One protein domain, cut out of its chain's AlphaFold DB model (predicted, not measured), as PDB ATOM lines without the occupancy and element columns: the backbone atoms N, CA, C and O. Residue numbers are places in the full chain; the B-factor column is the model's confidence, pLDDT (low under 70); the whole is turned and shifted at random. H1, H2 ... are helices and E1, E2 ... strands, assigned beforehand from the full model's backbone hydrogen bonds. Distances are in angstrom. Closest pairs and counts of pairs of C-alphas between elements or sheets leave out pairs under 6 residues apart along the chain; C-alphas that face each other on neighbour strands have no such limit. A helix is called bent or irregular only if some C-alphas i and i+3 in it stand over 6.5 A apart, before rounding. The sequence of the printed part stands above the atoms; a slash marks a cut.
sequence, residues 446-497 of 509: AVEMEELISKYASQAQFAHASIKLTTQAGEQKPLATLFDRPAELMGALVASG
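AT A GLANCE: This is residues 446 to 497 of the 509 residues of the protein "Iron-containing redox enzyme family protein" of Rhizobium sp. P28RR-XV (UniProt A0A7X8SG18). A small hairpin of two short strands, E1 and E2, stands on one side and a long, kinked helix, H1, on the other, with the helices H2 and H3 between them. H3 runs from the first part of H1 toward E1, and the four-residue H2 is beside the last residues of H1. The printed part has 52 residues, with H1, E1, E2, H2 and H3 in that order along the chain; the two-stranded sheet is antiparallel, and the class is mostly helix. It is compact, with a radius of gyration of the C-alphas of 10.1 A and spans of 27 by 24 by 15 A.

IN THESE COORDINATES: E1 is residues 468 to 470 and E2 residues 476 to 478. H1, residues 446 to 463, is 22.8 A long and begins at C-alpha 446 (214.096, 205.904, 97.119). It is irregular, with C-alphas 455 and 458 7.8 A apart, and has a kink of 65 degrees near residue 457. H2 is residues 479 to 482. H3, residues 486 to 495, is 14.1 A long and ends at C-alpha 495 (212.228, 217.638, 107.375).

HOW THE PARTS SIT: E1 and E2 form an antiparallel hairpin at 145 degrees, with N 469 and O 477 2.9 A apart, within hydrogen-bond range. The closest C-alphas of E1 and H3, Thr 470 and Ala 492, are 5.5 A apart. H3 touches H1, with residues 446 to 454 of H1 alone, about perpendicular at 87 degrees; the closest C-alphas, Glu 450 and Pro 486, are 5.0 A apart. H2 touches H1 at its residues 460 to 463 alone, with the C-alphas of Gln 461 and Ala 480 closest at 4.3 A. H2 and H3 only just touch, only at the corner by their link, with 3 pairs of C-alphas within 8 A; the closest are Leu 482 and Leu 489, 5.1 A. E2 is apart from H1 and H3. Every O i to N i+4 pair is within hydrogen-bond range in H3, 11 of 14 in H1, and H2 is too short for such a pair.

THE WHOLE: The C-alphas farthest apart, those of Lys 455 and Gly 474, are 26.7 A apart. The printed part has no cut, and its four links between elements are tight. Its mean pLDDT is 86.0, and no printed residue is under 70.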
ATOM      1  N   ALA A 446     214.875 206.129  95.913       71.75
ATOM      2  CA  ALA A 446     214.096 205.904  97.119       71.75
ATOM      3  C   ALA A 446     214.025 204.414  97.481       71.75
ATOM      4  O   ALA A 446     214.339 204.076  98.615       71.75
ATOM      5  N   VAL A 447     213.695 203.523  96.543       76.94
ATOM      6  CA  VAL A 447     213.585 202.069  96.759       76.94
ATOM      7  C   VAL A 447     214.915 201.471  97.221       76.94
ATOM      8  O   VAL A 447     214.940 200.722  98.197       76.94
ATOM      9  N   GLU A 448     216.039 201.858  96.615       78.94
ATOM     10  CA  GLU A 448     217.360 201.378  97.053       78.94
ATOM     11  C   GLU A 448     217.718 201.860  98.459       78.94
ATOM     12  O   GLU A 448     218.235 201.102  99.285       78.94
ATOM     13  N   MET A 449     217.419 203.124  98.764       82.19
ATOM     14  CA  MET A 449     217.621 203.658 100.104       82.19
ATOM     15  C   MET A 449     216.693 202.971 101.120       82.19
ATOM     16  O   MET A 449     217.118 202.722 102.250       82.19
ATOM     17  N   GLU A 450     215.467 202.594 100.741       85.69
ATOM     18  CA  GLU A 450     214.572 201.802 101.593       85.69
ATOM     19  C   GLU A 450     215.141 200.417 101.901       85.69
ATOM     20  O   GLU A 450     215.132 199.988 103.062       85.69
ATOM     21  N   GLU A 451     215.681 199.735 100.893       83.00
ATOM     22  CA  GLU A 451     216.333 198.438 101.057       83.00
ATOM     23  C   GLU A 451     217.592 198.543 101.922       83.00
ATOM     24  O   GLU A 451     217.810 197.713 102.809       83.00
ATOM     25  N   LEU A 452     218.397 199.593 101.732       86.06
ATOM     26  CA  LEU A 452     219.598 199.850 102.523       86.06
ATOM     27  C   LEU A 452     219.256 200.118 103.995       86.06
ATOM     28  O   LEU A 452     219.854 199.513 104.889       86.06
ATOM     29  N   ILE A 453     218.270 200.984 104.256       89.69
ATOM     30  CA  ILE A 453     217.761 201.265 105.604       89.69
ATOM     31  C   ILE A 453     217.264 199.970 106.249       89.69
ATOM     32  O   ILE A 453     217.643 199.671 107.381       89.69
ATOM     33  N   SER A 454     216.478 199.177 105.519       87.75
ATOM     34  CA  SER A 454     215.913 197.919 106.020       87.75
ATOM     35  C   SER A 454     216.996 196.884 106.332       87.75
ATOM     36  O   SER A 454     216.960 196.239 107.380       87.75
ATOM     37  N   LYS A 455     218.010 196.759 105.467       88.81
ATOM     38  CA  LYS A 455     219.139 195.834 105.637       88.81
ATOM     39  C   LYS A 455     219.934 196.108 106.914       88.81
ATOM     40  O   LYS A 455     220.391 195.164 107.559       88.81
ATOM     41  N   TYR A 456     220.093 197.378 107.285       89.25
ATOM     42  CA  TYR A 456     220.876 197.789 108.455       89.25
ATOM     43  C   TYR A 456     220.028 198.216 109.663       89.25
ATOM     44  O   TYR A 456     220.594 198.584 110.695       89.25
ATOM     45  N   ALA A 457     218.696 198.126 109.580       87.19
ATOM     46  CA  ALA A 457     217.766 198.637 110.587       87.19
ATOM     47  C   ALA A 457     218.076 198.127 112.000       87.19
ATOM     48  O   ALA A 457     218.197 198.920 112.932       87.19
ATOM     49  N   SER A 458     218.296 196.817 112.149       83.75
ATOM     50  CA  SER A 458     218.575 196.199 113.450       83.75
ATOM     51  C   SER A 458     219.851 196.744 114.095       83.75
ATOM     52  O   SER A 458     219.857 197.047 115.282       83.75
ATOM     53  N   GLN A 459     220.922 196.938 113.322       86.62
ATOM     54  CA  GLN A 459     222.192 197.479 113.817       86.62
ATOM     55  C   GLN A 459     222.070 198.974 114.143       86.62
ATOM     56  O   GLN A 459     222.542 199.434 115.184       86.62
ATOM     57  N   ALA A 460     221.392 199.727 113.276       84.12
ATOM     58  CA  ALA A 460     221.224 201.168 113.406       84.12
ATOM     59  C   ALA A 460     220.293 201.557 114.574       84.12
ATOM     60  O   ALA A 460     220.532 202.559 115.254       84.12
ATOM     61  N   GLN A 461     219.284 200.733 114.878       84.00
ATOM     62  CA  GLN A 461     218.387 200.899 116.028       84.00
ATOM     63  C   GLN A 461     219.132 200.929 117.363       84.00
ATOM     64  O   GLN A 461     218.870 201.802 118.194       84.00
ATOM     65  N   PHE A 462     220.088 200.016 117.558       78.50
ATOM     66  CA  PHE A 462     220.901 199.981 118.776       78.50
ATOM     67  C   PHE A 462     221.885 201.154 118.851       78.50
ATOM     68  O   PHE A 462     222.136 201.671 119.939       78.50
ATOM     69  N   ALA A 463     222.423 201.597 117.711       76.12
ATOM     70  CA  ALA A 463     223.434 202.653 117.657       76.12
ATOM     71  C   ALA A 463     222.868 204.075 117.851       76.12
ATOM     72  O   ALA A 463     223.581 204.961 118.325       76.12
ATOM     73  N   HIS A 464     221.597 204.313 117.510       80.62
ATOM     74  CA  HIS A 464     221.020 205.663 117.419       80.62
ATOM     75  C   HIS A 464     219.863 205.936 118.399       80.62
ATOM     76  O   HIS A 464     218.948 206.707 118.102       80.62
ATOM     77  N   ALA A 465     219.909 205.349 119.598       70.94
ATOM     78  CA  ALA A 465     218.840 205.445 120.601       70.94
ATOM     79  C   ALA A 465     218.578 206.866 121.157       70.94
ATOM     80  O   ALA A 465     217.495 207.131 121.679       70.94
ATOM     81  N   SER A 466     219.541 207.788 121.063       78.94
ATOM     82  CA  SER A 466     219.455 209.139 121.648       78.94
ATOM     83  C   SER A 466     219.052 210.245 120.666       78.94
ATOM     84  O   SER A 466     218.831 211.380 121.090       78.94
ATOM     85  N   ILE A 467     218.973 209.951 119.365       87.25
ATOM     86  CA  ILE A 467     218.695 210.947 118.322       87.25
ATOM     87  C   ILE A 467     217.186 211.018 118.079       87.25
ATOM     88  O   ILE A 467     216.511 209.989 118.041       87.25
ATOM     89  N   LYS A 468     216.648 212.228 117.890       89.81
ATOM     90  CA  LYS A 468     215.258 212.459 117.471       89.81
ATOM     91  C   LYS A 468     215.227 213.233 116.158       89.81
ATOM     92  O   LYS A 468     216.044 214.132 115.969       89.81
ATOM     93  N   LEU A 469     214.293 212.876 115.284       90.38
ATOM     94  CA  LEU A 469     214.015 213.572 114.033       90.38
ATOM     95  C   LEU A 469     212.588 214.121 114.047       90.38
ATOM     96  O   LEU A 469     211.671 213.514 114.605       90.38
ATOM     97  N   THR A 470     212.410 215.256 113.382       91.12
ATOM     98  CA  THR A 470     211.100 215.812 113.053       91.12
ATOM     99  C   THR A 470     210.558 215.080 111.829       91.12
ATOM    100  O   THR A 470     211.193 215.095 110.776       91.12
ATOM    101  N   THR A 471     209.394 214.445 111.938       88.62
ATOM    102  CA  THR A 471     208.706 213.842 110.787       88.62
ATOM    103  C   THR A 471     208.109 214.924 109.884       88.62
ATOM    104  O   THR A 471     207.977 216.083 110.275       88.62
ATOM    105  N   GLN A 472     207.671 214.558 108.678       81.94
ATOM    106  CA  GLN A 472     206.991 215.500 107.775       81.94
ATOM    107  C   GLN A 472     205.671 216.054 108.342       81.94
ATOM    108  O   GLN A 472     205.235 217.124 107.931       81.94
ATOM    109  N   ALA A 473     205.062 215.363 109.312       85.56
ATOM    110  CA  ALA A 473     203.884 215.837 110.038       85.56
ATOM    111  C   ALA A 473     204.226 216.787 111.209       85.56
ATOM    112  O   ALA A 473     203.326 217.223 111.923       85.56
ATOM    113  N   GLY A 474     205.510 217.102 111.429       84.00
ATOM    114  CA  GLY A 474     205.976 217.981 112.506       84.00
ATOM    115  C   GLY A 474     206.148 217.298 113.870       84.00
ATOM    116  O   GLY A 474     206.399 217.975 114.865       84.00
ATOM    117  N   GLU A 475     206.026 215.970 113.942       88.69
ATOM    118  CA  GLU A 475     206.157 215.204 115.187       88.69
ATOM    119  C   GLU A 475     207.625 214.850 115.475       88.69
ATOM    120  O   GLU A 475     208.368 214.484 114.569       88.69
ATOM    121  N   GLN A 476     208.047 214.908 116.742       90.50
ATOM    122  CA  GLN A 476     209.383 214.473 117.165       90.50
ATOM    123  C   GLN A 476     209.399 212.976 117.482       90.50
ATOM    124  O   GLN A 476     208.839 212.558 118.498       90.50
ATOM    125  N   LYS A 477     210.106 212.180 116.674       89.31
ATOM    126  CA  LYS A 477     210.254 210.731 116.885       89.31
ATOM    127  C   LYS A 477     211.713 210.327 117.095       89.31
ATOM    128  O   LYS A 477     212.592 210.880 116.436       89.31
ATOM    129  N   PRO A 478     212.009 209.367 117.991       90.44
ATOM    130  CA  PRO A 478     213.348 208.793 118.087       90.44
ATOM    131  C   PRO A 478     213.762 208.158 116.753       90.44
ATOM    132  O   PRO A 478     213.010 207.355 116.200       90.44
ATOM    133  N   LEU A 479     214.962 208.472 116.262       89.56
ATOM    134  CA  LEU A 479     215.524 207.934 115.016       89.56
ATOM    135  C   LEU A 479     215.504 206.401 115.016       89.56
ATOM    136  O   LEU A 479     215.088 205.796 114.034       89.56
ATOM    137  N   ALA A 480     215.841 205.780 116.150       88.31
ATOM    138  CA  ALA A 480     215.759 204.333 116.319       88.31
ATOM    139  C   ALA A 480     214.389 203.755 115.904       88.31
ATOM    140  O   ALA A 480     214.327 202.733 115.235       88.31
ATOM    141  N   THR A 481     213.282 204.437 116.207       88.25
ATOM    142  CA  THR A 481     211.931 203.939 115.881       88.25
ATOM    143  C   THR A 481     211.537 204.102 114.411       88.25
ATOM    144  O   THR A 481     210.502 203.591 113.995       88.25
ATOM    145  N   LEU A 482     212.338 204.827 113.624       89.88
ATOM    146  CA  LEU A 482     212.057 205.118 112.220       89.88
ATOM    147  C   LEU A 482     212.727 204.123 111.259       89.88
ATOM    148  O   LEU A 482     212.312 204.041 110.109       89.88
ATOM    149  N   PHE A 483     213.712 203.335 111.708       90.69
ATOM    150  CA  PHE A 483     214.396 202.359 110.844       90.69
ATOM    151  C   PHE A 483     213.483 201.231 110.336       90.69
ATOM    152  O   PHE A 483     213.732 200.709 109.256       90.69
ATOM    153  N   ASP A 484     212.395 200.915 111.048       87.94
ATOM    154  CA  ASP A 484     211.374 199.958 110.580       87.94
ATOM    155  C   ASP A 484     210.402 200.578 109.559       87.94
ATOM    156  O   ASP A 484     209.502 199.908 109.053       87.94
ATOM    157  N   ARG A 485     210.530 201.886 109.283       90.25
ATOM    158  CA  ARG A 485     209.652 202.652 108.386       90.25
ATOM    159  C   ARG A 485     210.490 203.525 107.443       90.25
ATOM    160  O   ARG A 485     210.484 204.751 107.584       90.25
ATOM    161  N   PRO A 486     211.194 202.920 106.469       88.88
ATOM    162  CA  PRO A 486     212.201 203.608 105.660       88.88
ATOM    163  C   PRO A 486     211.705 204.871 104.940       88.88
ATOM    164  O   PRO A 486     212.357 205.912 105.021       88.88
ATOM    165  N   ALA A 487     210.507 204.838 104.350       86.69
ATOM    166  CA  ALA A 487     209.880 206.012 103.735       86.69
ATOM    167  C   ALA A 487     209.690 207.186 104.721       86.69
ATOM    168  O   ALA A 487     209.980 208.345 104.409       86.69
ATOM    169  N   GLU A 488     209.223 206.898 105.942       90.12
ATOM    170  CA  GLU A 488     209.024 207.915 106.984       90.12
ATOM    171  C   GLU A 488     210.365 208.440 107.502       90.12
ATOM    172  O   GLU A 488     210.498 209.643 107.736       90.12
ATOM    173  N   LEU A 489     211.372 207.567 107.629       92.25
ATOM    174  CA  LEU A 489     212.731 207.951 107.999       92.25
ATOM    175  C   LEU A 489     213.335 208.926 106.985       92.25
ATOM    176  O   LEU A 489     213.795 210.000 107.372       92.25
ATOM    177  N   MET A 490     213.296 208.596 105.694       90.19
ATOM    178  CA  MET A 490     213.801 209.475 104.637       90.19
ATOM    179  C   MET A 490     213.077 210.825 104.641       90.19
ATOM    180  O   MET A 490     213.711 211.882 104.574       90.19
ATOM    181  N   GLY A 491     211.754 210.813 104.821       87.25
ATOM    182  CA  GLY A 491     210.967 212.034 104.972       87.25
ATOM    183  C   GLY A 491     211.371 212.871 106.192       87.25
ATOM    184  O   GLY A 491     211.444 214.098 106.091       87.25
ATOM    185  N   ALA A 492     211.661 212.224 107.323       89.31
ATOM    186  CA  ALA A 492     212.080 212.874 108.561       89.31
ATOM    187  C   ALA A 492     213.510 213.438 108.488       89.31
ATOM    188  O   ALA A 492     213.777 214.508 109.035       89.31
ATOM    189  N   LEU A 493     214.423 212.770 107.773       89.88
ATOM    190  CA  LEU A 493     215.775 213.271 107.506       89.88
ATOM    191  C   LEU A 493     215.729 214.576 106.707       89.88
ATOM    192  O   LEU A 493     216.425 215.534 107.044       89.88
ATOM    193  N   VAL A 494     214.855 214.655 105.700       87.94
ATOM    194  CA  VAL A 494     214.641 215.892 104.934       87.94
ATOM    195  C   VAL A 494     214.009 216.983 105.799       87.94
ATOM    196  O   VAL A 494     214.521 218.099 105.850       87.94
ATOM    197  N   ALA A 495     212.928 216.670 106.522       86.25
ATOM    198  CA  ALA A 495     212.228 217.638 107.375       86.25
ATOM    199  C   ALA A 495     213.094 218.162 108.536       86.25
ATOM    200  O   ALA A 495     212.923 219.297 108.978       86.25
ATOM    201  N   SER A 496     214.056 217.364 109.000       86.31
ATOM    202  CA  SER A 496     215.022 217.761 110.031       86.31
ATOM    203  C   SER A 496     216.241 218.502 109.467       86.31
ATOM    204  O   SER A 496     217.085 218.942 110.246       86.31
ATOM    205  N   GLY A 497     216.364 218.634 108.140       82.69
ATOM    206  CA  GLY A 497     217.476 219.319 107.467       82.69
ATOM    207  C   GLY A 497     218.754 218.487 107.309       82.69
ATOM    208  O   GLY A 497     219.804 219.041 106.994       82.69
TER     209      GLY A 497